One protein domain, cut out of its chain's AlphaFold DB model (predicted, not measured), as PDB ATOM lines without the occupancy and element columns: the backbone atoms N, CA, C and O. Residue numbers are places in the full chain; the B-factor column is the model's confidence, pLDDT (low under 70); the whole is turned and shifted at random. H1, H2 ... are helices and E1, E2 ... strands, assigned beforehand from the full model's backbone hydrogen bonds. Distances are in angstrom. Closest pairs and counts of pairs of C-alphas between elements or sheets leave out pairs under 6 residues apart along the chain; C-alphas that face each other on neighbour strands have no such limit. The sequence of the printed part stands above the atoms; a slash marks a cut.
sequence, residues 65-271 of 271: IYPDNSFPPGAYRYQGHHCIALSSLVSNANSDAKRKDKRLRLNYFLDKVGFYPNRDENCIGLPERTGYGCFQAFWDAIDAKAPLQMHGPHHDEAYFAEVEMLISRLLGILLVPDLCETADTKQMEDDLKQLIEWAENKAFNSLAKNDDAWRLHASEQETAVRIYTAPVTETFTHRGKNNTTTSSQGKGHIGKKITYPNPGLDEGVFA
ATOM      1  N   ILE A  65     113.145 -50.370  80.374       87.88
ATOM      2  CA  ILE A  65     111.692 -50.351  80.574       87.88
ATOM      3  C   ILE A  65     111.002 -49.186  79.867       87.88
ATOM      4  O   ILE A  65     109.778 -49.131  79.873       87.88
ATOM      5  N   TYR A  66     111.763 -48.263  79.275       88.81
ATOM      6  CA  TYR A  66     111.229 -47.144  78.510       88.81
ATOM      7  C   TYR A  66     111.283 -47.424  77.003       88.81
ATOM      8  O   TYR A  66     112.116 -48.213  76.543       88.81
ATOM      9  N   PRO A  67     110.455 -46.724  76.210       85.75
ATOM     10  CA  PRO A  67     110.576 -46.713  74.759       85.75
ATOM     11  C   PRO A  67     112.010 -46.389  74.306       85.75
ATOM     12  O   PRO A  67     112.695 -45.537  74.883       85.75
ATOM     13  N   ASP A  68     112.474 -47.104  73.281       84.25
ATOM     14  CA  ASP A  68     113.803 -46.948  72.670       84.25
ATOM     15  C   ASP A  68     114.993 -47.170  73.626       84.25
ATOM     16  O   ASP A  68     116.118 -46.758  73.339       84.25
ATOM     17  N   ASN A  69     114.763 -47.833  74.770       86.50
ATOM     18  CA  ASN A  69     115.739 -48.011  75.852       86.50
ATOM     19  C   ASN A  69     116.346 -46.681  76.337       86.50
ATOM     20  O   ASN A  69     117.511 -46.628  76.751       86.50
ATOM     21  N   SER A  70     115.573 -45.597  76.248       82.81
ATOM     22  CA  SER A  70     116.056 -44.236  76.453       82.81
ATOM     23  C   SER A  70     115.254 -43.501  77.521       82.81
ATOM     24  O   SER A  70     114.055 -43.705  77.694       82.81
ATOM     25  N   PHE A  71     115.948 -42.631  78.254       76.88
ATOM     26  CA  PHE A  71     115.325 -41.705  79.186       76.88
ATOM     27  C   PHE A  71     115.846 -40.276  78.935       76.88
ATOM     28  O   PHE A  71     117.068 -40.103  78.806       76.88
ATOM     29  N   PRO A  72     114.983 -39.247  78.864       80.06
ATOM     30  CA  PRO A  72     113.521 -39.320  78.961       80.06
ATOM     31  C   PRO A  72     112.869 -40.076  77.790       80.06
ATOM     32  O   PRO A  72     113.450 -40.102  76.705       80.06
ATOM     33  N   PRO A  73     111.686 -40.686  77.991       84.06
ATOM     34  CA  PRO A  73     110.971 -41.384  76.931       84.06
ATOM     35  C   PRO A  73     110.513 -40.383  75.865       84.06
ATOM     36  O   PRO A  73     109.919 -39.354  76.182       84.06
ATOM     37  N   GLY A  74     110.765 -40.689  74.591       86.31
ATOM     38  CA  GLY A  74     110.281 -39.868  73.476       86.31
ATOM     39  C   GLY A  74     108.790 -40.059  73.178       86.31
ATOM     40  O   GLY A  74     108.156 -39.166  72.621       86.31
ATOM     41  N   ALA A  75     108.224 -41.208  73.557       90.75
ATOM     42  CA  ALA A  75     106.873 -41.594  73.157       90.75
ATOM     43  C   ALA A  75     105.750 -40.974  74.007       90.75
ATOM     44  O   ALA A  75     104.611 -40.947  73.558       90.75
ATOM     45  N   TYR A  76     106.039 -40.494  75.222       91.38
ATOM     46  CA  TYR A  76     105.029 -39.938  76.125       91.38
ATOM     47  C   TYR A  76     105.618 -38.868  77.055       91.38
ATOM     48  O   TYR A  76     106.807 -38.870  77.370       91.38
ATOM     49  N   ARG A  77     104.771 -37.953  77.540       91.25
ATOM     50  CA  ARG A  77     105.160 -36.978  78.576       91.25
ATOM     51  C   ARG A  77     105.340 -37.665  79.926       91.25
ATOM     52  O   ARG A  77     104.489 -38.459  80.312       91.25
ATOM     53  N   TYR A  78     106.373 -37.314  80.681       88.75
ATOM     54  CA  TYR A  78     106.711 -37.992  81.934       88.75
ATOM     55  C   TYR A  78     106.834 -37.028  83.121       88.75
ATOM     56  O   TYR A  78     107.044 -35.827  82.953       88.75
ATOM     57  N   GLN A  79     106.751 -37.581  84.330       86.44
ATOM     58  CA  GLN A  79     107.142 -36.945  85.587       86.44
ATOM     59  C   GLN A  79     108.098 -37.865  86.350       86.44
ATOM     60  O   GLN A  79     107.913 -39.081  86.361       86.44
ATOM     61  N   GLY A  80     109.122 -37.289  86.983       82.44
ATOM     62  CA  GLY A  80     110.006 -38.036  87.876       82.44
ATOM     63  C   GLY A  80     109.306 -38.378  89.193       82.44
ATOM     64  O   GLY A  80     108.696 -37.505  89.813       82.44
ATOM     65  N   HIS A  81     109.418 -39.633  89.619       82.75
ATOM     66  CA  HIS A  81     108.943 -40.148  90.896       82.75
ATOM     67  C   HIS A  81     110.093 -40.732  91.722       82.75
ATOM     68  O   HIS A  81     110.783 -41.637  91.256       82.75
ATOM     69  N   HIS A  82     110.272 -40.258  92.956       80.56
ATOM     70  CA  HIS A  82     111.267 -40.822  93.870       80.56
ATOM     71  C   HIS A  82     110.888 -42.256  94.230       80.56
ATOM     72  O   HIS A  82     109.795 -42.476  94.728       80.56
ATOM     73  N   CYS A  83     111.777 -43.223  94.017       78.12
ATOM     74  CA  CYS A  83     111.514 -44.613  94.384       78.12
ATOM     75  C   CYS A  83     111.426 -44.739  95.910       78.12
ATOM     76  O   CYS A  83     110.463 -45.293  96.428       78.12
ATOM     77  N   ILE A  84     112.353 -44.101  96.627       76.94
ATOM     78  CA  ILE A  84     112.320 -43.927  98.081       76.94
ATOM     79  C   ILE A  84     112.044 -42.448  98.379       76.94
ATOM     80  O   ILE A  84     112.923 -41.595  98.218       76.94
ATOM     81  N   ALA A  85     110.807 -42.123  98.764       65.00
ATOM     82  CA  ALA A  85     110.388 -40.748  99.031       65.00
ATOM     83  C   ALA A  85     110.806 -40.226 100.415       65.00
ATOM     84  O   ALA A  85     110.921 -40.954 101.389       65.00
ATOM     85  N   LEU A  86     110.980 -38.907 100.499       53.09
ATOM     86  CA  LEU A  86     111.564 -38.200 101.642       53.09
ATOM     87  C   LEU A  86     110.700 -38.055 102.893       53.09
ATOM     88  O   LEU A  86     111.247 -37.918 103.984       53.09
ATOM     89  N   SER A  87     109.375 -38.009 102.765       49.91
ATOM     90  CA  SER A  87     108.494 -37.772 103.921       49.91
ATOM     91  C   SER A  87     108.593 -38.875 104.974       49.91
ATOM     92  O   SER A  87     108.342 -38.611 106.146       49.91
ATOM     93  N   SER A  88     109.006 -40.079 104.586       46.06
ATOM     94  CA  SER A  88     109.276 -41.189 105.499       46.06
ATOM     95  C   SER A  88     110.649 -41.071 106.188       46.06
ATOM     96  O   SER A  88     110.765 -41.374 107.373       46.06
ATOM     97  N   LEU A  89     111.669 -40.509 105.522       51.75
ATOM     98  CA  LEU A  89     113.010 -40.267 106.094       51.75
ATOM     99  C   LEU A  89     113.113 -38.990 106.950       51.75
ATOM    100  O   LEU A  89     113.989 -38.874 107.810       51.75
ATOM    101  N   VAL A  90     112.223 -38.020 106.726       47.34
ATOM    102  CA  VAL A  90     112.200 -36.722 107.415       47.34
ATOM    103  C   VAL A  90     110.950 -36.649 108.287       47.34
ATOM    104  O   VAL A  90     109.994 -35.933 107.997       47.34
ATOM    105  N   SER A  91     110.934 -37.388 109.396       45.56
ATOM    106  CA  SER A  91     109.948 -37.163 110.458       45.56
ATOM    107  C   SER A  91     110.122 -35.750 111.001       45.56
ATOM    108  O   SER A  91     110.998 -35.526 111.831       45.56
ATOM    109  N   ASN A  92     109.288 -34.819 110.531       40.91
ATOM    110  CA  ASN A  92     109.121 -33.431 110.975       40.91
ATOM    111  C   ASN A  92     110.333 -32.876 111.757       40.91
ATOM    112  O   ASN A  92     110.370 -32.931 112.992       40.91
ATOM    113  N   ALA A  93     111.341 -32.406 111.018       37.91
ATOM    114  CA  ALA A  93     112.625 -31.914 111.528       37.91
ATOM    115  C   ALA A  93     112.526 -30.600 112.338       37.91
ATOM    116  O   ALA A  93     113.525 -30.121 112.855       37.91
ATOM    117  N   ASN A  94     111.324 -30.034 112.496       38.28
ATOM    118  CA  ASN A  94     111.086 -28.749 113.160       38.28
ATOM    119  C   ASN A  94     110.887 -28.853 114.688       38.28
ATOM    120  O   ASN A  94     110.201 -28.017 115.268       38.28
ATOM    121  N   SER A  95     111.424 -29.881 115.357       44.09
ATOM    122  CA  SER A  95     111.315 -30.006 116.820       44.09
ATOM    123  C   SER A  95     112.671 -30.257 117.476       44.09
ATOM    124  O   SER A  95     113.304 -31.276 117.194       44.09
ATOM    125  N   ASP A  96     113.044 -29.401 118.431       39.66
ATOM    126  CA  ASP A  96     114.308 -29.441 119.190       39.66
ATOM    127  C   ASP A  96     114.557 -30.745 119.977       39.66
ATOM    128  O   ASP A  96     115.684 -31.041 120.370       39.66
ATOM    129  N   ALA A  97     113.537 -31.584 120.177       45.38
ATOM    130  CA  ALA A  97     113.614 -32.801 120.993       45.38
ATOM    131  C   ALA A  97     114.429 -33.974 120.384       45.38
ATOM    132  O   ALA A  97     114.525 -35.036 120.998       45.38
ATOM    133  N   LYS A  98     115.011 -33.844 119.182       49.75
ATOM    134  CA  LYS A  98     115.383 -34.997 118.331       49.75
ATOM    135  C   LYS A  98     116.870 -35.368 118.242       49.75
ATOM    136  O   LYS A  98     117.285 -36.007 117.285       49.75
ATOM    137  N   ARG A  99     117.692 -35.107 119.266       43.28
ATOM    138  CA  ARG A  99     119.117 -35.533 119.269       43.28
ATOM    139  C   ARG A  99     119.382 -37.010 119.633       43.28
ATOM    140  O   ARG A  99     120.524 -37.417 119.802       43.28
ATOM    141  N   LYS A 100     118.331 -37.829 119.746       50.75
ATOM    142  CA  LYS A 100     118.397 -39.302 119.894       50.75
ATOM    143  C   LYS A 100     117.701 -40.035 118.736       50.75
ATOM    144  O   LYS A 100     117.426 -41.229 118.834       50.75
ATOM    145  N   ASP A 101     117.366 -39.314 117.666       59.44
ATOM    146  CA  ASP A 101     116.545 -39.822 116.571       59.44
ATOM    147  C   ASP A 101     117.355 -40.772 115.671       59.44
ATOM    148  O   ASP A 101     118.303 -40.372 114.990       59.44
ATOM    149  N   LYS A 102     116.966 -42.052 115.669       63.16
ATOM    150  CA  LYS A 102     117.566 -43.115 114.847       63.16
ATOM    151  C   LYS A 102     117.549 -42.768 113.350       63.16
ATOM    152  O   LYS A 102     118.448 -43.185 112.625       63.16
ATOM    153  N   ARG A 103     116.590 -41.955 112.893       66.81
ATOM    154  CA  ARG A 103     116.482 -41.519 111.494       66.81
ATOM    155  C   ARG A 103     117.528 -40.474 111.121       66.81
ATOM    156  O   ARG A 103     118.037 -40.512 110.010       66.81
ATOM    157  N   LEU A 104     117.926 -39.592 112.043       68.75
ATOM    158  CA  LEU A 104     119.016 -38.639 111.782       68.75
ATOM    159  C   LEU A 104     120.361 -39.352 111.615       68.75
ATOM    160  O   LEU A 104     121.142 -38.981 110.742       68.75
ATOM    161  N   ARG A 105     120.601 -40.414 112.396       70.69
ATOM    162  CA  ARG A 105     121.795 -41.261 112.241       70.69
ATOM    163  C   ARG A 105     121.792 -41.990 110.903       70.69
ATOM    164  O   ARG A 105     122.798 -41.964 110.203       70.69
ATOM    165  N   LEU A 106     120.657 -42.583 110.526       74.81
ATOM    166  CA  LEU A 106     120.497 -43.197 109.209       74.81
ATOM    167  C   LEU A 106     120.766 -42.181 108.091       74.81
ATOM    168  O   LEU A 106     121.545 -42.479 107.199       74.81
ATOM    169  N   ASN A 107     120.206 -40.970 108.167       75.06
ATOM    170  CA  ASN A 107     120.429 -39.932 107.157       75.06
ATOM    171  C   ASN A 107     121.914 -39.544 107.028       75.06
ATOM    172  O   ASN A 107     122.393 -39.368 105.913       75.06
ATOM    173  N   TYR A 108     122.657 -39.463 108.139       76.38
ATOM    174  CA  TYR A 108     124.114 -39.259 108.133       76.38
ATOM    175  C   TYR A 108     124.862 -40.359 107.397       76.38
ATOM    176  O   TYR A 108     125.617 -40.063 106.471       76.38
ATOM    177  N   PHE A 109     124.635 -41.622 107.759       78.19
ATOM    178  CA  PHE A 109     125.342 -42.716 107.099       78.19
ATOM    179  C   PHE A 109     124.933 -42.855 105.636       78.19
ATOM    180  O   PHE A 109     125.798 -43.072 104.798       78.19
ATOM    181  N   LEU A 110     123.658 -42.633 105.309       79.94
ATOM    182  CA  LEU A 110     123.186 -42.556 103.931       79.94
ATOM    183  C   LEU A 110     123.927 -41.463 103.138       79.94
ATOM    184  O   LEU A 110     124.454 -41.762 102.070       79.94
ATOM    185  N   ASP A 111     124.047 -40.238 103.663       79.25
ATOM    186  CA  ASP A 111     124.767 -39.144 102.981       79.25
ATOM    187  C   ASP A 111     126.246 -39.479 102.788       79.25
ATOM    188  O   ASP A 111     126.794 -39.322 101.693       79.25
ATOM    189  N   LYS A 112     126.869 -40.032 103.833       79.50
ATOM    190  CA  LYS A 112     128.272 -40.452 103.834       79.50
ATOM    191  C   LYS A 112     128.555 -41.506 102.766       79.50
ATOM    192  O   LYS A 112     129.589 -41.436 102.101       79.50
ATOM    193  N   VAL A 113     127.628 -42.440 102.550       83.69
ATOM    194  CA  VAL A 113     127.755 -43.463 101.502       83.69
ATOM    195  C   VAL A 113     127.291 -42.997 100.118       83.69
ATOM    196  O   VAL A 113     127.254 -43.789  99.178       83.69
ATOM    197  N   GLY A 114     126.971 -41.711  99.961       81.00
ATOM    198  CA  GLY A 114     126.571 -41.111  98.687       81.00
ATOM    199  C   GLY A 114     125.091 -41.286  98.346       81.00
ATOM    200  O   GLY A 114     124.684 -40.992  97.218       81.00
ATOM    201  N   PHE A 115     124.262 -41.743  99.286       81.38
ATOM    202  CA  PHE A 115     122.814 -41.677  99.149       81.38
ATOM    203  C   PHE A 115     122.293 -40.311  99.563       81.38
ATOM    204  O   PHE A 115     122.553 -39.812 100.648       81.38
ATOM    205  N   TYR A 116     121.470 -39.736  98.702       77.56
ATOM    206  CA  TYR A 116     120.586 -38.645  99.053       77.56
ATOM    207  C   TYR A 116     119.329 -38.795  98.196       77.56
ATOM    208  O   TYR A 116     119.402 -39.253  97.055       77.56
ATOM    209  N   PRO A 117     118.163 -38.420  98.719       72.44
ATOM    210  CA  PRO A 117     116.867 -38.704  98.105       72.44
ATOM    211  C   PRO A 117     116.712 -38.167  96.682       72.44
ATOM    212  O   PRO A 117     116.108 -38.835  95.852       72.44
ATOM    213  N   ASN A 118     117.262 -36.986  96.392       72.69
ATOM    214  CA  ASN A 118     117.123 -36.330  95.090       72.69
ATOM    215  C   ASN A 118     118.217 -36.740  94.098       72.69
ATOM    216  O   ASN A 118     118.501 -35.992  93.159       72.69
ATOM    217  N   ARG A 119     118.905 -37.856  94.349       77.94
ATOM    218  CA  ARG A 119     119.873 -38.394  93.402       77.94
ATOM    219  C   ARG A 119     119.149 -38.990  92.204       77.94
ATOM    220  O   ARG A 119     118.041 -39.517  92.312       77.94
ATOM    221  N   ASP A 120     119.817 -38.920  91.071       77.94
ATOM    222  CA  ASP A 120     119.315 -39.351  89.777       77.94
ATOM    223  C   ASP A 120     118.996 -40.869  89.756       77.94
ATOM    224  O   ASP A 120     118.095 -41.302  89.038       77.94
ATOM    225  N   GLU A 121     119.699 -41.670  90.569       79.31
ATOM    226  CA  GLU A 121     119.549 -43.123  90.764       79.31
ATOM    227  C   GLU A 121     118.188 -43.504  91.394       79.31
ATOM    228  O   GLU A 121     117.642 -44.576  91.103       79.31
ATOM    229  N   ASN A 122     117.644 -42.634  92.259       80.62
ATOM    230  CA  ASN A 122     116.479 -42.890  93.116       80.62
ATOM    231  C   ASN A 122     115.158 -42.486  92.445       80.62
ATOM    232  O   ASN A 122     114.194 -42.130  93.122       80.62
ATOM    233  N   CYS A 123     115.082 -42.438  91.118       82.44
ATOM    234  CA  CYS A 123     113.878 -41.919  90.486       82.44
ATOM    235  C   CYS A 123     113.518 -42.626  89.171       82.44
ATOM    236  O   CYS A 123     114.371 -43.095  88.415       82.44
ATOM    237  N   ILE A 124     112.211 -42.748  88.942       85.81
ATOM    238  CA  ILE A 124     111.581 -43.416  87.800       85.81
ATOM    239  C   ILE A 124     110.682 -42.414  87.070       85.81
ATOM    240  O   ILE A 124     109.944 -41.653  87.694       85.81
ATOM    241  N   GLY A 125     110.766 -42.366  85.741       87.94
ATOM    242  CA  GLY A 125     109.992 -41.432  84.931       87.94
ATOM    243  C   GLY A 125     108.681 -42.039  84.460       87.94
ATOM    244  O   GLY A 125     108.603 -42.714  83.432       87.94
ATOM    245  N   LEU A 126     107.632 -41.767  85.215       89.50
ATOM    246  CA  LEU A 126     106.303 -42.317  85.002       89.50
ATOM    247  C   LEU A 126     105.474 -41.417  84.068       89.50
ATOM    248  O   LEU A 126     105.681 -40.200  84.061       89.50
ATOM    249  N   PRO A 127     104.530 -41.973  83.286       91.44
ATOM    250  CA  PRO A 127     103.584 -41.204  82.484       91.44
ATOM    251  C   PRO A 127     102.923 -40.064  83.262       91.44
ATOM    252  O   PRO A 127     102.331 -40.267  84.323       91.44
ATOM    253  N   GLU A 128     103.019 -38.854  82.716       90.12
ATOM    254  CA  GLU A 128     102.564 -37.635  83.371       90.12
ATOM    255  C   GLU A 128     101.036 -37.546  83.458       90.12
ATOM    256  O   GLU A 128     100.323 -37.536  82.450       90.12
ATOM    257  N   ARG A 129     100.536 -37.310  84.671       88.31
ATOM    258  CA  ARG A 129      99.154 -36.926  84.953       88.31
ATOM    259  C   ARG A 129      99.103 -35.472  85.421       88.31
ATOM    260  O   ARG A 129      99.275 -35.161  86.597       88.31
ATOM    261  N   THR A 130      98.755 -34.567  84.504       84.94
ATOM    262  CA  THR A 130      98.588 -33.124  84.804       84.94
ATOM    263  C   THR A 130      97.327 -32.783  85.619       84.94
ATOM    264  O   THR A 130      97.066 -31.617  85.908       84.94
ATOM    265  N   GLY A 131      96.508 -33.779  85.964       84.50
ATOM    266  CA  GLY A 131      95.289 -33.638  86.758       84.50
ATOM    267  C   GLY A 131      94.374 -34.859  86.627       84.50
ATOM    268  O   GLY A 131      94.653 -35.782  85.862       84.50
ATOM    269  N   TYR A 132      93.268 -34.887  87.372       87.00
ATOM    270  CA  TYR A 132      92.257 -35.943  87.221       87.00
ATOM    271  C   TYR A 132      91.727 -36.002  85.779       87.00
ATOM    272  O   TYR A 132      91.583 -34.970  85.117       87.00
ATOM    273  N   GLY A 133      91.480 -37.214  85.281       86.94
ATOM    274  CA  GLY A 133      90.978 -37.441  83.923       86.94
ATOM    275  C   GLY A 133      91.996 -37.222  82.799       86.94
ATOM    276  O   GLY A 133      91.636 -37.329  81.632       86.94
ATOM    277  N   CYS A 134      93.254 -36.898  83.115       90.69
ATOM    278  CA  CYS A 134      94.295 -36.633  82.121       90.69
ATOM    279  C   CYS A 134      95.128 -37.889  81.868       90.69
ATOM    280  O   CYS A 134      96.185 -38.062  82.469       90.69
ATOM    281  N   PHE A 135      94.635 -38.761  80.991       93.31
ATOM    282  CA  PHE A 135      95.198 -40.099  80.784       93.31
ATOM    283  C   PHE A 135      96.087 -40.232  79.540       93.31
ATOM    284  O   PHE A 135      96.636 -41.303  79.310       93.31
ATOM    285  N   GLN A 136      96.247 -39.167  78.744       94.25
ATOM    286  CA  GLN A 136      96.889 -39.255  77.426       94.25
ATOM    287  C   GLN A 136      98.304 -39.841  77.483       94.25
ATOM    288  O   GLN A 136      98.561 -40.815  76.794       94.25
ATOM    289  N   ALA A 137      99.175 -39.343  78.366       93.44
ATOM    290  CA  ALA A 137     100.538 -39.865  78.478       93.44
ATOM    291  C   ALA A 137     100.583 -41.351  78.877       93.44
ATOM    292  O   ALA A 137     101.474 -42.083  78.460       93.44
ATOM    293  N   PHE A 138      99.619 -41.805  79.683       94.00
ATOM    294  CA  PHE A 138      99.503 -43.214  80.050       94.00
ATOM    295  C   PHE A 138      99.067 -44.070  78.853       94.00
ATOM    296  O   PHE A 138      99.629 -45.139  78.633       94.00
ATOM    297  N   TRP A 139      98.114 -43.595  78.047       95.00
ATOM    298  CA  TRP A 139      97.726 -44.264  76.802       95.00
ATOM    299  C   TRP A 139      98.869 -44.297  75.784       95.00
ATOM    300  O   TRP A 139      99.151 -45.363  75.245       95.00
ATOM    301  N   ASP A 140      99.596 -43.190  75.620       94.88
ATOM    302  CA  ASP A 140     100.780 -43.113  74.757       94.88
ATOM    303  C   ASP A 140     101.854 -44.133  75.191       94.88
ATOM    304  O   ASP A 140     102.462 -44.807  74.359       94.88
ATOM    305  N   ALA A 141     102.054 -44.321  76.502       92.94
ATOM    306  CA  ALA A 141     102.966 -45.336  77.035       92.94
ATOM    307  C   ALA A 141     102.509 -46.779  76.735       92.94
ATOM    308  O   ALA A 141     103.339 -47.646  76.445       92.94
ATOM    309  N   ILE A 142     101.196 -47.048  76.767       93.38
ATOM    310  CA  ILE A 142     100.638 -48.347  76.356       93.38
ATOM    311  C   ILE A 142     100.870 -48.582  74.861       93.38
ATOM    312  O   ILE A 142     101.308 -49.672  74.474       93.38
ATOM    313  N   ASP A 143     100.612 -47.576  74.026       93.50
ATOM    314  CA  ASP A 143     100.809 -47.652  72.575       93.50
ATOM    315  C   ASP A 143     102.287 -47.874  72.219       93.50
ATOM    316  O   ASP A 143     102.604 -48.661  71.321       93.50
ATOM    317  N   ALA A 144     103.196 -47.294  73.006       91.75
ATOM    318  CA  ALA A 144     104.639 -47.503  72.912       91.75
ATOM    319  C   ALA A 144     105.123 -48.876  73.427       91.75
ATOM    320  O   ALA A 144     106.323 -49.143  73.416       91.75
ATOM    321  N   LYS A 145     104.214 -49.766  73.861       87.81
ATOM    322  CA  LYS A 145     104.503 -51.117  74.390       87.81
ATOM    323  C   LYS A 145     105.412 -51.138  75.625       87.81
ATOM    324  O   LYS A 145     105.999 -52.173  75.934       87.81
ATOM    325  N   ALA A 146     105.480 -50.028  76.348       84.94
ATOM    326  CA  ALA A 146     106.219 -49.885  77.595       84.94
ATOM    327  C   ALA A 146     105.331 -49.194  78.646       84.94
ATOM    328  O   ALA A 146     105.661 -48.102  79.115       84.94
ATOM    329  N   PRO A 147     104.151 -49.764  78.974       88.00
ATOM    330  CA  PRO A 147     103.230 -49.116  79.892       88.00
ATOM    331  C   PRO A 147     103.816 -49.120  81.301       88.00
ATOM    332  O   PRO A 147     104.178 -50.167  81.822       88.00
ATOM    333  N   LEU A 148     103.847 -47.956  81.935       90.50
ATOM    334  CA  LEU A 148     104.159 -47.795  83.354       90.50
ATOM    335  C   LEU A 148     102.936 -47.218  84.065       90.50
ATOM    336  O   LEU A 148     102.008 -46.727  83.415       90.50
ATOM    337  N   GLN A 149     102.907 -47.277  85.394       89.94
ATOM    338  CA  GLN A 149     101.839 -46.629  86.152       89.94
ATOM    339  C   GLN A 149     101.862 -45.108  85.981       89.94
ATOM    340  O   GLN A 149     102.917 -44.506  85.801       89.94
ATOM    341  N   MET A 150     100.696 -44.467  86.024       88.88
ATOM    342  CA  MET A 150     100.623 -43.011  85.891       88.88
ATOM    343  C   MET A 150     101.087 -42.304  87.164       88.88
ATOM    344  O   MET A 150     100.813 -42.753  88.275       88.88
ATOM    345  N   HIS A 151     101.708 -41.141  87.003       86.38
ATOM    346  CA  HIS A 151     102.172 -40.320  88.114       86.38
ATOM    347  C   HIS A 151     101.564 -38.930  88.060       86.38
ATOM    348  O   HIS A 151     101.580 -38.274  87.022       86.38
ATOM    349  N   GLY A 152     101.043 -38.467  89.190       76.31
ATOM    350  CA  GLY A 152     100.546 -37.112  89.350       76.31
ATOM    351  C   GLY A 152     100.803 -36.582  90.758       76.31
ATOM    352  O   GLY A 152     101.467 -37.227  91.570       76.31
ATOM    353  N   PRO A 153     100.292 -35.386  91.070       67.38
ATOM    354  CA  PRO A 153     100.513 -34.776  92.372       67.38
ATOM    355  C   PRO A 153      99.766 -35.538  93.482       67.38
ATOM    356  O   PRO A 153      98.617 -35.932  93.275       67.38
ATOM    357  N   HIS A 154     100.392 -35.591  94.667       63.50
ATOM    358  CA  HIS A 154      99.939 -36.241  95.914       63.50
ATOM    359  C   HIS A 154      99.993 -37.775  95.853       63.50
ATOM    360  O   HIS A 154      99.205 -38.388  95.146       63.50
ATOM    361  N   HIS A 155     100.924 -38.390  96.586       65.88
ATOM    362  CA  HIS A 155     101.037 -39.851  96.666       65.88
ATOM    363  C   HIS A 155     100.016 -40.441  97.640       65.88
ATOM    364  O   HIS A 155      99.571 -39.751  98.559       65.88
ATOM    365  N   ASP A 156      99.683 -41.712  97.428       65.44
ATOM    366  CA  ASP A 156      98.861 -42.509  98.336       65.44
ATOM    367  C   ASP A 156      99.612 -42.801  99.652       65.44
ATOM    368  O   ASP A 156     100.840 -42.936  99.670       65.44
ATOM    369  N   GLU A 157      98.875 -42.917 100.755       67.56
ATOM    370  CA  GLU A 157      99.388 -43.333 102.064       67.56
ATOM    371  C   GLU A 157     100.001 -44.737 102.003       67.56
ATOM    372  O   GLU A 157     101.017 -44.986 102.653       67.56
ATOM    373  N   ALA A 158      99.443 -45.622 101.169       72.38
ATOM    374  CA  ALA A 158      99.946 -46.981 100.976       72.38
ATOM    375  C   ALA A 158     101.405 -47.000 100.491       72.38
ATOM    376  O   ALA A 158     102.238 -47.704 101.054       72.38
ATOM    377  N   TYR A 159     101.745 -46.154  99.513       75.81
ATOM    378  CA  TYR A 159     103.122 -46.017  99.037       75.81
ATOM    379  C   TYR A 159     104.069 -45.583 100.168       75.81
ATOM    380  O   TYR A 159     105.145 -46.150 100.339       75.81
ATOM    381  N   PHE A 160     103.668 -44.608 100.989       75.06
ATOM    382  CA  PHE A 160     104.515 -44.154 102.094       75.06
ATOM    383  C   PHE A 160     104.676 -45.197 103.199       75.06
ATOM    384  O   PHE A 160     105.751 -45.264 103.794       75.06
ATOM    385  N   ALA A 161     103.649 -46.006 103.463       75.12
ATOM    386  CA  ALA A 161     103.739 -47.111 104.410       75.12
ATOM    387  C   ALA A 161     104.795 -48.130 103.964       75.12
ATOM    388  O   ALA A 161     105.644 -48.534 104.754       75.12
ATOM    389  N   GLU A 162     104.801 -48.476 102.682       78.44
ATOM    390  CA  GLU A 162     105.773 -49.402 102.119       78.44
ATOM    391  C   GLU A 162     107.210 -48.854 102.155       78.44
ATOM    392  O   GLU A 162     108.146 -49.549 102.559       78.44
ATOM    393  N   VAL A 163     107.397 -47.573 101.815       77.62
ATOM    394  CA  VAL A 163     108.701 -46.904 101.955       77.62
ATOM    395  C   VAL A 163     109.154 -46.900 103.421       77.62
ATOM    396  O   VAL A 163     110.328 -47.139 103.706       77.62
ATOM    397  N   GLU A 164     108.244 -46.664 104.368       76.50
ATOM    398  CA  GLU A 164     108.547 -46.721 105.800       76.50
ATOM    399  C   GLU A 164     108.970 -48.127 106.251       76.50
ATOM    400  O   GLU A 164     109.858 -48.248 107.098       76.50
ATOM    401  N   MET A 165     108.416 -49.194 105.664       77.94
ATOM    402  CA  MET A 165     108.887 -50.560 105.926       77.94
ATOM    403  C   MET A 165     110.323 -50.770 105.438       77.94
ATOM    404  O   MET A 165     111.135 -51.337 106.175       77.94
ATOM    405  N   LEU A 166     110.671 -50.282 104.237       81.12
ATOM    406  CA  LEU A 166     112.049 -50.353 103.730       81.12
ATOM    407  C   LEU A 166     113.018 -49.615 104.661       81.12
ATOM    408  O   LEU A 166     114.064 -50.152 105.027       81.12
ATOM    409  N   ILE A 167     112.642 -48.417 105.111       77.19
ATOM    410  CA  ILE A 167     113.438 -47.604 106.042       77.19
ATOM    411  C   ILE A 167     113.569 -48.289 107.398       77.19
ATOM    412  O   ILE A 167     114.663 -48.347 107.955       77.19
ATOM    413  N   SER A 168     112.481 -48.844 107.923       76.25
ATOM    414  CA  SER A 168     112.488 -49.588 109.183       76.25
ATOM    415  C   SER A 168     113.415 -50.795 109.112       76.25
ATOM    416  O   SER A 168     114.109 -51.097 110.080       76.25
ATOM    417  N   ARG A 169     113.488 -51.458 107.955       77.88
ATOM    418  CA  ARG A 169     114.407 -52.570 107.727       77.88
ATOM    419  C   ARG A 169     115.863 -52.115 107.623       77.88
ATOM    420  O   ARG A 169     116.716 -52.746 108.240       77.88
ATOM    421  N   LEU A 170     116.143 -51.002 106.939       78.38
ATOM    422  CA  LEU A 170     117.474 -50.374 106.933       78.38
ATOM    423  C   LEU A 170     117.920 -50.002 108.354       78.38
ATOM    424  O   LEU A 170     119.035 -50.325 108.759       78.38
ATOM    425  N   LEU A 171     117.027 -49.393 109.143       72.62
ATOM    426  CA  LEU A 171     117.261 -49.113 110.561       72.62
ATOM    427  C   LEU A 171     117.501 -50.392 111.356       72.62
ATOM    428  O   LEU A 171     118.410 -50.430 112.174       72.62
ATOM    429  N   GLY A 172     116.706 -51.435 111.120       69.56
ATOM    430  CA  GLY A 172     116.876 -52.732 111.764       69.56
ATOM    431  C   GLY A 172     118.289 -53.268 111.574       69.56
ATOM    432  O   GLY A 172     118.906 -53.662 112.554       69.56
ATOM    433  N   ILE A 173     118.818 -53.191 110.350       66.94
ATOM    434  CA  ILE A 173     120.155 -53.689 110.006       66.94
ATOM    435  C   ILE A 173     121.264 -52.830 110.629       66.94
ATOM    436  O   ILE A 173     122.193 -53.377 111.218       66.94
ATOM    437  N   LEU A 174     121.143 -51.498 110.594       64.38
ATOM    438  CA  LEU A 174     122.113 -50.593 111.232       64.38
ATOM    439  C   LEU A 174     122.158 -50.707 112.761       64.38
ATOM    440  O   LEU A 174     123.130 -50.285 113.384       64.38
ATOM    441  N   LEU A 175     121.091 -51.213 113.377       62.91
ATOM    442  CA  LEU A 175     120.919 -51.240 114.826       62.91
ATOM    443  C   LEU A 175     121.044 -52.650 115.422       62.91
ATOM    444  O   LEU A 175     120.773 -52.806 116.614       62.91
ATOM    445  N   VAL A 176     121.445 -53.664 114.640       64.19
ATOM    446  CA  VAL A 176     121.678 -55.020 115.165       64.19
ATOM    447  C   VAL A 176     122.922 -55.013 116.070       64.19
ATOM    448  O   VAL A 176     124.007 -54.669 115.593       64.19
ATOM    449  N   PRO A 177     122.806 -55.414 117.351       55.19
ATOM    450  CA  PRO A 177     123.937 -55.462 118.283       55.19
ATOM    451  C   PRO A 177     125.105 -56.328 117.782       55.19
ATOM    452  O   PRO A 177     126.251 -55.909 117.838       55.19
ATOM    453  N   ASP A 178     124.834 -57.482 117.175       57.06
ATOM    454  CA  ASP A 178     125.893 -58.404 116.732       57.06
ATOM    455  C   ASP A 178     126.741 -57.848 115.567       57.06
ATOM    456  O   ASP A 178     127.932 -58.149 115.435       57.06
ATOM    457  N   LEU A 179     126.153 -56.984 114.731       61.34
ATOM    458  CA  LEU A 179     126.873 -56.262 113.673       61.34
ATOM    459  C   LEU A 179     127.819 -55.213 114.272       61.34
ATOM    460  O   LEU A 179     128.901 -54.965 113.737       61.34
ATOM    461  N   CYS A 180     127.450 -54.621 115.415       63.44
ATOM    462  CA  CYS A 180     128.263 -53.603 116.069       63.44
ATOM    463  C   CYS A 180     129.491 -54.175 116.784       63.44
ATOM    464  O   CYS A 180     130.439 -53.425 117.007       63.44
ATOM    465  N   GLU A 181     129.529 -55.472 117.077       68.06
ATOM    466  CA  GLU A 181     130.700 -56.126 117.670       68.06
ATOM    467  C   GLU A 181     131.663 -56.667 116.605       68.06
ATOM    468  O   GLU A 181     132.871 -56.696 116.828       68.06
ATOM    469  N   THR A 182     131.161 -57.025 115.418       67.56
ATOM    470  CA  THR A 182     131.941 -57.762 114.408       67.56
ATOM    471  C   THR A 182     132.386 -56.938 113.193       67.56
ATOM    472  O   THR A 182     133.493 -57.149 112.704       67.56
ATOM    473  N   ALA A 183     131.584 -55.982 112.710       68.25
ATOM    474  CA  ALA A 183     131.863 -55.260 111.459       68.25
ATOM    475  C   ALA A 183     132.497 -53.883 111.699       68.25
ATOM    476  O   ALA A 183     131.939 -53.082 112.444       68.25
ATOM    477  N   ASP A 184     133.629 -53.552 111.071       76.38
ATOM    478  CA  ASP A 184     134.170 -52.187 111.151       76.38
ATOM    479  C   ASP A 184     133.257 -51.146 110.461       76.38
ATOM    480  O   ASP A 184     132.306 -51.482 109.752       76.38
ATOM    481  N   THR A 185     133.524 -49.857 110.692       76.38
ATOM    482  CA  THR A 185     132.701 -48.770 110.137       76.38
ATOM    483  C   THR A 185     132.639 -48.796 108.608       76.38
ATOM    484  O   THR A 185     131.603 -48.467 108.038       76.38
ATOM    485  N   LYS A 186     133.718 -49.209 107.934       82.06
ATOM    486  CA  LYS A 186     133.774 -49.252 106.472       82.06
ATOM    487  C   LYS A 186     132.960 -50.418 105.918       82.06
ATOM    488  O   LYS A 186     132.228 -50.224 104.954       82.06
ATOM    489  N   GLN A 187     133.051 -51.593 106.535       81.81
ATOM    490  CA  GLN A 187     132.235 -52.744 106.165       81.81
ATOM    491  C   GLN A 187     130.746 -52.413 106.304       81.81
ATOM    492  O   GLN A 187     129.985 -52.664 105.379       81.81
ATOM    493  N   MET A 188     130.349 -51.756 107.398       79.75
ATOM    494  CA  MET A 188     128.971 -51.284 107.579       79.75
ATOM    495  C   MET A 188     128.547 -50.315 106.467       79.75
ATOM    496  O   MET A 188     127.456 -50.441 105.920       79.75
ATOM    497  N   GLU A 189     129.396 -49.347 106.113       81.31
ATOM    498  CA  GLU A 189     129.115 -48.402 105.026       81.31
ATOM    499  C   GLU A 189     128.947 -49.097 103.672       81.31
ATOM    500  O   GLU A 189     128.061 -48.731 102.899       81.31
ATOM    501  N   ASP A 190     129.782 -50.089 103.369       85.75
ATOM    502  CA  ASP A 190     129.688 -50.860 102.131       85.75
ATOM    503  C   ASP A 190     128.430 -51.748 102.120       85.75
ATOM    504  O   ASP A 190     127.714 -51.775 101.114       85.75
ATOM    505  N   ASP A 191     128.072 -52.353 103.257       83.44
ATOM    506  CA  ASP A 191     126.809 -53.077 103.428       83.44
ATOM    507  C   ASP A 191     125.607 -52.132 103.256       83.44
ATOM    508  O   ASP A 191     124.640 -52.458 102.569       83.44
ATOM    509  N   LEU A 192     125.668 -50.915 103.813       83.00
ATOM    510  CA  LEU A 192     124.612 -49.910 103.679       83.00
ATOM    511  C   LEU A 192     124.428 -49.462 102.223       83.00
ATOM    512  O   LEU A 192     123.284 -49.290 101.799       83.00
ATOM    513  N   LYS A 193     125.512 -49.302 101.446       86.69
ATOM    514  CA  LYS A 193     125.436 -49.010  99.997       86.69
ATOM    515  C   LYS A 193     124.677 -50.096  99.254       86.69
ATOM    516  O   LYS A 193     123.801 -49.788  98.451       86.69
ATOM    517  N   GLN A 194     125.004 -51.352  99.538       87.56
ATOM    518  CA  GLN A 194     124.351 -52.483  98.896       87.56
ATOM    519  C   GLN A 194     122.875 -52.578  99.303       87.56
ATOM    520  O   GLN A 194     122.001 -52.751  98.457       87.56
ATOM    521  N   LEU A 195     122.570 -52.388 100.587       87.25
ATOM    522  CA  LEU A 195     121.200 -52.423 101.095       87.25
ATOM    523  C   LEU A 195     120.324 -51.326 100.500       87.25
ATOM    524  O   LEU A 195     119.167 -51.591 100.171       87.25
ATOM    525  N   ILE A 196     120.843 -50.102 100.359       85.88
ATOM    526  CA  ILE A 196     120.065 -49.012  99.769       85.88
ATOM    527  C   ILE A 196     119.866 -49.209  98.263       85.88
ATOM    528  O   ILE A 196     118.789 -48.898  97.761       85.88
ATOM    529  N   GLU A 197     120.842 -49.785  97.553       87.19
ATOM    530  CA  GLU A 197     120.678 -50.189  96.151       87.19
ATOM    531  C   GLU A 197     119.573 -51.243  96.002       87.19
ATOM    532  O   GLU A 197     118.670 -51.086  95.181       87.19
ATOM    533  N   TRP A 198     119.581 -52.283  96.838       89.25
ATOM    534  CA  TRP A 198     118.532 -53.304  96.843       89.25
ATOM    535  C   TRP A 198     117.152 -52.740  97.194       89.25
ATOM    536  O   TRP A 198     116.159 -53.108  96.564       89.25
ATOM    537  N   ALA A 199     117.070 -51.812  98.150       87.88
ATOM    538  CA  ALA A 199     115.823 -51.132  98.493       87.88
ATOM    539  C   ALA A 199     115.296 -50.272  97.327       87.88
ATOM    540  O   ALA A 199     114.101 -50.291  97.032       87.88
ATOM    541  N   GLU A 200     116.173 -49.550  96.624       87.12
ATOM    542  CA  GLU A 200     115.803 -48.803  95.417       87.12
ATOM    543  C   GLU A 200     115.361 -49.733  94.287       87.12
ATOM    544  O   GLU A 200     114.404 -49.419  93.583       87.12
ATOM    545  N   ASN A 201     116.025 -50.875  94.116       88.81
ATOM    546  CA  ASN A 201     115.659 -51.877  93.120       88.81
ATOM    547  C   ASN A 201     114.290 -52.492  93.415       88.81
ATOM    548  O   ASN A 201     113.490 -52.617  92.488       88.81
ATOM    549  N   LYS A 202     113.986 -52.785  94.689       88.62
ATOM    550  CA  LYS A 202     112.651 -53.216  95.129       88.62
ATOM    551  C   LYS A 202     111.600 -52.184  94.747       88.62
ATOM    552  O   LYS A 202     110.674 -52.492  94.001       88.62
ATOM    553  N   ALA A 203     111.794 -50.940  95.183       86.88
ATOM    554  CA  ALA A 203     110.876 -49.850  94.883       86.88
ATOM    555  C   ALA A 203     110.706 -49.650  93.368       86.88
ATOM    556  O   ALA A 203     109.587 -49.496  92.887       86.88
ATOM    557  N   PHE A 204     111.790 -49.708  92.589       88.75
ATOM    558  CA  PHE A 204     111.745 -49.559  91.135       88.75
ATOM    559  C   PHE A 204     110.990 -50.710  90.453       88.75
ATOM    560  O   PHE A 204     110.157 -50.458  89.582       88.75
ATOM    561  N   ASN A 205     111.246 -51.963  90.842       87.75
ATOM    562  CA  ASN A 205     110.532 -53.133  90.322       87.75
ATOM    563  C   ASN A 205     109.033 -53.059  90.632       87.75
ATOM    564  O   ASN A 205     108.226 -53.356  89.748       87.75
ATOM    565  N   SER A 206     108.668 -52.630  91.841       87.44
ATOM    566  CA  SER A 206     107.275 -52.448  92.254       87.44
ATOM    567  C   SER A 206     106.604 -51.292  91.514       87.44
ATOM    568  O   SER A 206     105.497 -51.440  91.003       87.44
ATOM    569  N   LEU A 207     107.295 -50.159  91.359       86.75
ATOM    570  CA  LEU A 207     106.762 -48.982  90.672       86.75
ATOM    571  C   LEU A 207     106.636 -49.169  89.154       86.75
ATOM    572  O   LEU A 207     105.759 -48.574  88.528       86.75
ATOM    573  N   ALA A 208     107.483 -49.993  88.538       87.06
ATOM    574  CA  ALA A 208     107.377 -50.310  87.115       87.06
ATOM    575  C   ALA A 208     106.130 -51.156  86.781       87.06
ATOM    576  O   ALA A 208     105.685 -51.176  85.630       87.06
ATOM    577  N   LYS A 209     105.554 -51.831  87.784       80.12
ATOM    578  CA  LYS A 209     104.393 -52.720  87.667       80.12
ATOM    579  C   LYS A 209     103.107 -52.025  88.128       80.12
ATOM    580  O   LYS A 209     103.128 -50.968  88.748       80.12
ATOM    581  N   ASN A 210     101.959 -52.605  87.778       68.31
ATOM    582  CA  ASN A 210     100.630 -52.086  88.150       68.31
ATOM    583  C   ASN A 210      99.841 -53.046  89.054       68.31
ATOM    584  O   ASN A 210      98.730 -52.734  89.458       68.31
ATOM    585  N   ASP A 211     100.373 -54.225  89.345       62.72
ATOM    586  CA  ASP A 211      99.758 -55.257  90.181       62.72
ATOM    587  C   ASP A 211     100.440 -55.408  91.549       62.72
ATOM    588  O   ASP A 211     100.087 -56.304  92.312       62.72
ATOM    589  N   ASP A 212     101.380 -54.522  91.874       66.56
ATOM    590  CA  ASP A 212     102.068 -54.497  93.165       66.56
ATOM    591  C   ASP A 212     101.324 -53.612  94.188       66.56
ATOM    592  O   ASP A 212     100.441 -52.831  93.831       66.56
ATOM    593  N   ALA A 213     101.683 -53.692  95.468       66.94
ATOM    594  CA  ALA A 213     101.146 -52.840  96.532       66.94
ATOM    595  C   ALA A 213     101.481 -51.345  96.324       66.94
ATOM    596  O   ALA A 213     100.784 -50.462  96.821       66.94
ATOM    597  N   TRP A 214     102.508 -51.044  95.524       77.50
ATOM    598  CA  TRP A 214     103.038 -49.698  95.283       77.50
ATOM    599  C   TRP A 214     102.345 -48.986  94.107       77.50
ATOM    600  O   TRP A 214     102.994 -48.496  93.176       77.50
ATOM    601  N   ARG A 215     101.007 -48.935  94.122       79.56
ATOM    602  CA  ARG A 215     100.207 -48.226  93.103       79.56
ATOM    603  C   ARG A 215      99.930 -46.799  93.551       79.56
ATOM    604  O   ARG A 215      99.244 -46.577  94.539       79.56
ATOM    605  N   LEU A 216     100.397 -45.817  92.786       79.38
ATOM    606  CA  LEU A 216     100.265 -44.406  93.159       79.38
ATOM    607  C   LEU A 216      98.838 -43.864  93.022       79.38
ATOM    608  O   LEU A 216      98.425 -43.008  93.798       79.38
ATOM    609  N   HIS A 217      98.100 -44.321  92.006       83.94
ATOM    610  CA  HIS A 217      96.771 -43.810  91.658       83.94
ATOM    611  C   HIS A 217      95.882 -44.923  91.085       83.94
ATOM    612  O   HIS A 217      95.511 -44.899  89.907       83.94
ATOM    613  N   ALA A 218      95.568 -45.931  91.904       86.12
ATOM    614  CA  ALA A 218      94.865 -47.137  91.460       86.12
ATOM    615  C   ALA A 218      93.530 -46.839  90.744       86.12
ATOM    616  O   ALA A 218      93.305 -47.348  89.645       86.12
ATOM    617  N   SER A 219      92.694 -45.955  91.300       87.25
ATOM    618  CA  SER A 219      91.385 -45.594  90.733       87.25
ATOM    619  C   SER A 219      91.474 -44.913  89.365       87.25
ATOM    620  O   SER A 219      90.724 -45.227  88.436       87.25
ATOM    621  N   GLU A 220      92.394 -43.966  89.216       89.25
ATOM    622  CA  GLU A 220      92.628 -43.241  87.971       89.25
ATOM    623  C   GLU A 220      93.204 -44.175  86.912       89.25
ATOM    624  O   GLU A 220      92.807 -44.104  85.748       89.25
ATOM    625  N   GLN A 221      94.098 -45.076  87.317       89.50
ATOM    626  CA  GLN A 221      94.679 -46.065  86.425       89.50
ATOM    627  C   GLN A 221      93.640 -47.074  85.940       89.50
ATOM    628  O   GLN A 221      93.562 -47.332  84.741       89.50
ATOM    629  N   GLU A 222      92.785 -47.584  86.825       91.06
ATOM    630  CA  GLU A 222      91.664 -48.460  86.458       91.06
ATOM    631  C   GLU A 222      90.694 -47.767  85.500       91.06
ATOM    632  O   GLU A 222      90.300 -48.344  84.484       91.06
ATOM    633  N   THR A 223      90.380 -46.496  85.757       93.25
ATOM    634  CA  THR A 223      89.553 -45.678  84.859       93.25
ATOM    635  C   THR A 223      90.202 -45.538  83.480       93.25
ATOM    636  O   THR A 223      89.544 -45.746  82.459       93.25
ATOM    637  N   ALA A 224      91.498 -45.228  83.426       93.94
ATOM    638  CA  ALA A 224      92.223 -45.064  82.172       93.94
ATOM    639  C   ALA A 224      92.312 -46.365  81.365       93.94
ATOM    640  O   ALA A 224      92.136 -46.329  80.147       93.94
ATOM    641  N   VAL A 225      92.550 -47.502  82.029       93.88
ATOM    642  CA  VAL A 225      92.568 -48.836  81.406       93.88
ATOM    643  C   VAL A 225      91.187 -49.202  80.865       93.88
ATOM    644  O   VAL A 225      91.076 -49.671  79.728       93.88
ATOM    645  N   ARG A 226      90.124 -48.942  81.635       94.69
ATOM    646  CA  ARG A 226      88.743 -49.198  81.212       94.69
ATOM    647  C   ARG A 226      88.385 -48.400  79.958       94.69
ATOM    648  O   ARG A 226      87.905 -48.984  78.997       94.69
ATOM    649  N   ILE A 227      88.683 -47.100  79.928       96.12
ATOM    650  CA  ILE A 227      88.435 -46.251  78.747       96.12
ATOM    651  C   ILE A 227      89.266 -46.721  77.544       96.12
ATOM    652  O   ILE A 227      88.766 -46.778  76.420       96.12
ATOM    653  N   TYR A 228      90.533 -47.077  77.764       96.25
ATOM    654  CA  TYR A 228      91.430 -47.508  76.693       96.25
ATOM    655  C   TYR A 228      90.947 -48.797  76.008       96.25
ATOM    656  O   TYR A 228      90.968 -48.909  74.785       96.25
ATOM    657  N   THR A 229      90.465 -49.757  76.794       95.94
ATOM    658  CA  THR A 229      90.039 -51.080  76.304       95.94
ATOM    659  C   THR A 229      88.582 -51.140  75.836       95.94
ATOM    660  O   THR A 229      88.142 -52.168  75.323       95.94
ATOM    661  N   ALA A 230      87.825 -50.054  75.978       96.25
ATOM    662  CA  ALA A 230      86.415 -49.987  75.616       96.25
ATOM    663  C   ALA A 230      86.173 -49.669  74.129       96.25
ATOM    664  O   ALA A 230      87.009 -49.016  73.498       96.25
ATOM    665  N   PRO A 231      85.019 -50.064  73.555       96.69
ATOM    666  CA  PRO A 231      84.621 -49.664  72.206       96.69
ATOM    667  C   PRO A 231      84.434 -48.142  72.092       96.69
ATOM    668  O   PRO A 231      83.993 -47.487  73.032       96.69
ATOM    669  N   VAL A 232      84.690 -47.580  70.905       96.88
ATOM    670  CA  VAL A 232      84.562 -46.128  70.635       96.88
ATOM    671  C   VAL A 232      83.137 -45.580  70.764       96.88
ATOM    672  O   VAL A 232      82.942 -44.370  70.778       96.88
ATOM    673  N   THR A 233      82.144 -46.466  70.836       95.94
ATOM    674  CA  THR A 233      80.728 -46.130  71.024       95.94
ATOM    675  C   THR A 233      80.339 -45.972  72.494       95.94
ATOM    676  O   THR A 233      79.235 -45.515  72.778       95.94
ATOM    677  N   GLU A 234      81.188 -46.398  73.433       96.69
ATOM    678  CA  GLU A 234      80.917 -46.290  74.868       96.69
ATOM    679  C   GLU A 234      81.461 -44.970  75.419       96.69
ATOM    680  O   GLU A 234      82.592 -44.573  75.139       96.69
ATOM    681  N   THR A 235      80.649 -44.294  76.235       96.12
ATOM    682  CA  THR A 235      81.018 -43.045  76.905       96.12
ATOM    683  C   THR A 235      81.182 -43.279  78.400       96.12
ATOM    684  O   THR A 235      80.292 -43.813  79.057       96.12
ATOM    685  N   PHE A 236      82.297 -42.810  78.952       95.44
ATOM    686  CA  PHE A 236      82.623 -42.910  80.369       95.44
ATOM    687  C   PHE A 236      82.589 -41.537  81.006       95.44
ATOM    688  O   PHE A 236      83.353 -40.660  80.610       95.44
ATOM    689  N   THR A 237      81.760 -41.371  82.029       94.50
ATOM    690  CA  THR A 237      81.803 -40.198  82.900       94.50
ATOM    691  C   THR A 237      82.786 -40.447  84.038       94.50
ATOM    692  O   THR A 237      82.706 -41.464  84.723       94.50
ATOM    693  N   HIS A 238      83.730 -39.531  84.235       92.62
ATOM    694  CA  HIS A 238      84.767 -39.641  85.256       92.62
ATOM    695  C   HIS A 238      85.181 -38.267  85.794       92.62
ATOM    696  O   HIS A 238      84.830 -37.216  85.252       92.62
ATOM    697  N   ARG A 239      85.962 -38.268  86.880       89.69
ATOM    698  CA  ARG A 239      86.530 -37.044  87.454       89.69
ATOM    699  C   ARG A 239      87.537 -36.427  86.478       89.69
ATOM    700  O   ARG A 239      88.436 -37.109  85.983       89.69
ATOM    701  N   GLY A 240      87.373 -35.139  86.209       87.44
ATOM    702  CA  GLY A 240      88.247 -34.287  85.410       87.44
ATOM    703  C   GLY A 240      89.019 -33.285  86.271       87.44
ATOM    704  O   GLY A 240      88.911 -33.271  87.504       87.44
ATOM    705  N   LYS A 241      89.817 -32.425  85.625       84.25
ATOM    706  CA  LYS A 241      90.604 -31.382  86.308       84.25
ATOM    707  C   LYS A 241      89.722 -30.541  87.241       84.25
ATOM    708  O   LYS A 241      88.554 -30.297  86.949       84.25
ATOM    709  N   ASN A 242      90.286 -30.090  88.362       81.50
ATOM    710  CA  ASN A 242      89.591 -29.273  89.370       81.50
ATOM    711  C   ASN A 242      88.308 -29.916  89.934       81.50
ATOM    712  O   ASN A 242      87.365 -29.211  90.275       81.50
ATOM    713  N   ASN A 243      88.262 -31.250  90.019       80.31
ATOM    714  CA  ASN A 243      87.106 -32.019  90.508       80.31
ATOM    715  C   ASN A 243      85.832 -31.835  89.679       80.31
ATOM    716  O   ASN A 243      84.738 -32.142  90.145       80.31
ATOM    717  N   THR A 244      85.971 -31.356  88.444       89.31
ATOM    718  CA  THR A 244      84.860 -31.313  87.499       89.31
ATOM    719  C   THR A 244      84.494 -32.725  87.055       89.31
ATOM    720  O   THR A 244      85.279 -33.665  87.190       89.31
ATOM    721  N   THR A 245      83.290 -32.888  86.524       91.69
ATOM    722  CA  THR A 245      82.893 -34.122  85.845       91.69
ATOM    723  C   THR A 245      83.175 -33.963  84.356       91.69
ATOM    724  O   THR A 245      82.800 -32.953  83.767       91.69
ATOM    725  N   THR A 246      83.842 -34.942  83.751       92.00
ATOM    726  CA  THR A 246      84.140 -34.971  82.314       92.00
ATOM    727  C   THR A 246      83.734 -36.314  81.723       92.00
ATOM    728  O   THR A 246      83.618 -37.305  82.447       92.00
ATOM    729  N   SER A 247      83.544 -36.354  80.407       93.38
ATOM    730  CA  SER A 247      83.251 -37.588  79.682       93.38
ATOM    731  C   SER A 247      84.319 -37.877  78.634       93.38
ATOM    732  O   SER A 247      84.775 -36.966  77.946       93.38
ATOM    733  N   SER A 248      84.686 -39.149  78.498       93.69
ATOM    734  CA  SER A 248      85.594 -39.648  77.462       93.69
ATOM    735  C   SER A 248      84.933 -40.782  76.689       93.69
ATOM    736  O   SER A 248      84.273 -41.631  77.287       93.69
ATOM    737  N   GLN A 249      85.122 -40.812  75.369       96.31
ATOM    738  CA  GLN A 249      84.774 -41.984  74.560       96.31
ATOM    739  C   GLN A 249      85.808 -43.093  74.770       96.31
ATOM    740  O   GLN A 249      86.985 -42.805  75.020       96.31
ATOM    741  N   GLY A 250      85.380 -44.347  74.633       96.62
ATOM    742  CA  GLY A 250      86.290 -45.486  74.558       96.62
ATOM    743  C   GLY A 250      87.291 -45.338  73.408       96.62
ATOM    744  O   GLY A 250      87.040 -44.640  72.423       96.62
ATOM    745  N   LYS A 251      88.460 -45.973  73.531       96.38
ATOM    746  CA  LYS A 251      89.542 -45.852  72.530       96.38
ATOM    747  C   LYS A 251      89.525 -46.937  71.452       96.38
ATOM    748  O   LYS A 251      90.249 -46.828  70.472       96.38
ATOM    749  N   GLY A 252      88.677 -47.953  71.587       94.88
ATOM    750  CA  GLY A 252      88.473 -49.000  70.586       94.88
ATOM    751  C   GLY A 252      89.426 -50.191  70.686       94.88
ATOM    752  O   GLY A 252      89.357 -51.079  69.838       94.88
ATOM    753  N   HIS A 253      90.284 -50.272  71.710       94.69
ATOM    754  CA  HIS A 253      91.225 -51.387  71.886       94.69
ATOM    755  C   HIS A 253      90.582 -52.574  72.624       94.69
ATOM    756  O   HIS A 253      91.065 -53.022  73.667       94.69
ATOM    757  N   ILE A 254      89.476 -53.082  72.079       92.62
ATOM    758  CA  ILE A 254      88.671 -54.147  72.692       92.62
ATOM    759  C   ILE A 254      89.524 -55.399  72.921       92.62
ATOM    760  O   ILE A 254      90.179 -55.900  72.009       92.62
ATOM    761  N   GLY A 255      89.525 -55.902  74.160       81.62
ATOM    762  CA  GLY A 255      90.268 -57.109  74.542       81.62
ATOM    763  C   GLY A 255      91.790 -56.935  74.603       81.62
ATOM    764  O   GLY A 255      92.515 -57.917  74.777       81.62
ATOM    765  N   LYS A 256      92.308 -55.706  74.477       88.31
ATOM    766  CA  LYS A 256      93.743 -55.436  74.587       88.31
ATOM    767  C   LYS A 256      94.234 -55.742  76.001       88.31
ATOM    768  O   LYS A 256      93.927 -55.034  76.955       88.31
ATOM    769  N   LYS A 257      95.063 -56.779  76.120       87.31
ATOM    770  CA  LYS A 257      95.806 -57.074  77.348       87.31
ATOM    771  C   LYS A 257      96.978 -56.101  77.485       87.31
ATOM    772  O   LYS A 257      97.871 -56.081  76.637       87.31
ATOM    773  N   ILE A 258      96.978 -55.305  78.550       89.00
ATOM    774  CA  ILE A 258      98.096 -54.427  78.912       89.00
ATOM    775  C   ILE A 258      99.090 -55.256  79.726       89.00
ATOM    776  O   ILE A 258      98.702 -55.915  80.687       89.00
ATOM    777  N   THR A 259     100.356 -55.260  79.313       87.25
ATOM    778  CA  THR A 259     101.434 -55.986  80.000       87.25
ATOM    779  C   THR A 259     102.476 -54.980  80.448       87.25
ATOM    780  O   THR A 259     103.036 -54.280  79.609       87.25
ATOM    781  N   TYR A 260     102.700 -54.905  81.756       87.75
ATOM    782  CA  TYR A 260     103.677 -54.008  82.366       87.75
ATOM    783  C   TYR A 260     105.079 -54.626  82.307       87.75
ATOM    784  O   TYR A 260     105.204 -55.856  82.349       87.75
ATOM    785  N   PRO A 261     106.134 -53.809  82.171       86.25
ATOM    786  CA  PRO A 261     107.496 -54.303  82.179       86.25
ATOM    787  C   PRO A 261     107.856 -54.869  83.557       86.25
ATOM    788  O   PRO A 261     107.357 -54.431  84.592       86.25
ATOM    789  N   ASN A 262     108.773 -55.832  83.562       85.88
ATOM    790  CA  ASN A 262     109.423 -56.317  84.772       85.88
ATOM    791  C   ASN A 262     110.928 -56.052  84.625       85.88
ATOM    792  O   ASN A 262     111.573 -56.762  83.851       85.88
ATOM    793  N   PRO A 263     111.481 -55.032  85.302       84.31
ATOM    794  CA  PRO A 263     112.894 -54.689  85.166       84.31
ATOM    795  C   PRO A 263     113.829 -55.824  85.614       84.31
ATOM    796  O   PRO A 263     114.935 -55.936  85.088       84.31
ATOM    797  N   GLY A 264     113.386 -56.673  86.552       86.94
ATOM    798  CA  GLY A 264     114.167 -57.810  87.048       86.94
ATOM    799  C   GLY A 264     115.447 -57.389  87.772       86.94
ATOM    800  O   GLY A 264     116.452 -58.091  87.682       86.94
ATOM    801  N   LEU A 265     115.430 -56.222  88.425       89.25
ATOM    802  CA  LEU A 265     116.556 -55.745  89.229       89.25
ATOM    803  C   LEU A 265     116.724 -56.627  90.469       89.25
ATOM    804  O   LEU A 265     115.730 -57.119  90.999       89.25
ATOM    805  N   ASP A 266     117.963 -56.809  90.925       91.56
ATOM    806  CA  ASP A 266     118.251 -57.564  92.145       91.56
ATOM    807  C   ASP A 266     117.729 -56.810  93.375       91.56
ATOM    808  O   ASP A 266     118.166 -55.696  93.668       91.56
ATOM    809  N   GLU A 267     116.771 -57.420  94.068       90.12
ATOM    810  CA  GLU A 267     116.145 -56.893  95.284       90.12
ATOM    811  C   GLU A 267     116.872 -57.388  96.548       90.12
ATOM    812  O   GLU A 267     116.568 -56.932  97.650       90.12
ATOM    813  N   GLY A 268     117.826 -58.319  96.409       90.50
ATOM    814  CA  GLY A 268     118.598 -58.893  97.505       90.50
ATOM    815  C   GLY A 268     117.716 -59.354  98.660       90.50
ATOM    816  O   GLY A 268     116.780 -60.134  98.491       90.50
ATOM    817  N   VAL A 269     117.992 -58.837  99.858       85.12
ATOM    818  CA  VAL A 269     117.203 -59.176 101.049       85.12
ATOM    819  C   VAL A 269     115.750 -58.683 100.971       85.12
ATOM    820  O   VAL A 269     114.911 -59.192 101.709       85.12
ATOM    821  N   PHE A 270     115.424 -57.719 100.106       82.62
ATOM    822  CA  PHE A 270     114.085 -57.132  99.955       82.62
ATOM    823  C   PHE A 270     113.162 -57.872  98.971       82.62
ATOM    824  O   PHE A 270     112.015 -57.443  98.823       82.62
ATOM    825  N   ALA A 271     113.637 -58.955  98.341       82.38
ATOM    826  CA  ALA A 271     112.842 -59.812  97.457       82.38
ATOM    827  C   ALA A 271     111.550 -60.318  98.120       82.38
ATOM    828  O   ALA A 271     111.621 -60.810  99.270       82.38
TER     829      ALA A 271
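What this domain is: This is residues 65 to 271 of the 271 residues of the protein "HNH/ENDO VII superfamily nuclease" of Alteromonadaceae bacterium 2052S.S.stab0a.01 (UniProt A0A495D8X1). The model is a long, elongated body with two unlike ends: at one, the long helices H4 and H6 lie side by side, running opposite ways, and H2 crosses both; at the other, helix H7 and the small hairpin of E3 and E4 lie together. Between these ends a short ribbon of two strands, E1 and E2, lies near the last residues of H6, with H3 at the end of the ribbon toward H7; residues 94 to 100 stick out as a free loop, and the stretch 250 to 271 runs back from the hairpin along the length of the body. The printed part has 207 residues, with seven named helices and four named strands in the order E1 H1 H2 E2 H3 H4 H5 H6 H7 E3 E4; the two sheets, E1 - E2 and E3 - E4, are both antiparallel. The class is mostly helix, though under half of the residues are in named elements. The whole is only just compact, close to loose, with a radius of gyration of the C-alphas of 20.0 A and spans of 69 by 37 by 24 A.

Where its parts are: After residues 65 to 77, which hold no named element, E1 is residues 78 to 82, beginning at C-alpha 78 (106.711, -37.992, 81.934). H1 is residues 86 to 89, H2 is residues 102 to 112, 15.6 A long, and E2 is residues 123 to 127; E1 and E2 each measure 13.1 A. H3 is residues 136 to 143, 10.5 A. H4, residues 157 to 174, measures 25.6 A, and H5 is residues 177 to 182. H6, residues 185 to 208, is the longest helix at 34.3 A, beginning at C-alpha 185 (132.701, -48.770, 110.137). H7 is residues 218 to 229, 16.4 A. E3, residues 235 to 239, and E4, residues 245 to 249, measure 13.3 A and 13.9 A, and E4 ends at C-alpha 249 (84.774, -41.984, 74.560).

How they stand to each other: H4 is the hub, touching H1, H2 and H6. H4 and H6 touch at a shallow tilt of 20 degrees, opposite ways, with the C-alphas of Leu 166 and Ala 199 closest at 6.5 A. H2 is about perpendicular to both: at 78 degrees to H4, with the closest C-alphas, Leu 106 and Leu 171, 6.9 A apart, and at 83 degrees to H6, with those of Phe 109 and Glu 189 at 7.1 A. H4 touches H1 with residues 160 to 167 alone, and the closest C-alphas of the two, those of Ser 88 and Glu 164, are 5.6 A apart. H5 touches no helix; it and H4 meet only through their link. In the sheet of E1 and E2, N 79 and O 126 are 2.8 A apart, within hydrogen-bond range. The closest C-alphas of E2 and H6 are those of Ile 124 and Phe 204, 7.0 A apart; those of E2 and H3 are Pro 127 and Phe 138, at 5.2 A. H3 and H7 only just touch, with 3 pairs of C-alphas within 8 A, the closest Trp 139 and Tyr 228 at 7.1 A, and run the same way at a steep tilt of 58 degrees. The closest C-alphas of H7 and E3, Ile 227 and Phe 236, are 6.9 A apart. In the hairpin of E3 and E4, N 236 and O 248 are 2.8 A apart, within hydrogen-bond range. Every O i to N i+4 pair is within range in H2, H3, H4, H5, H6 and H7, while H1 is too short for such a pair.

The domain as a whole: The two C-alphas farthest apart, those of Glu 181 and Thr 233, are 69.1 A apart. The printed part has no cut, and residue 271 is the chain's last. The links from H1 to H2 and from H3 to H4 are long. The mean pLDDT of the printed part is 80.4, and it is under 70 in residues 85 to 104, 153 to 157, 172 to 183 and 210 to 213.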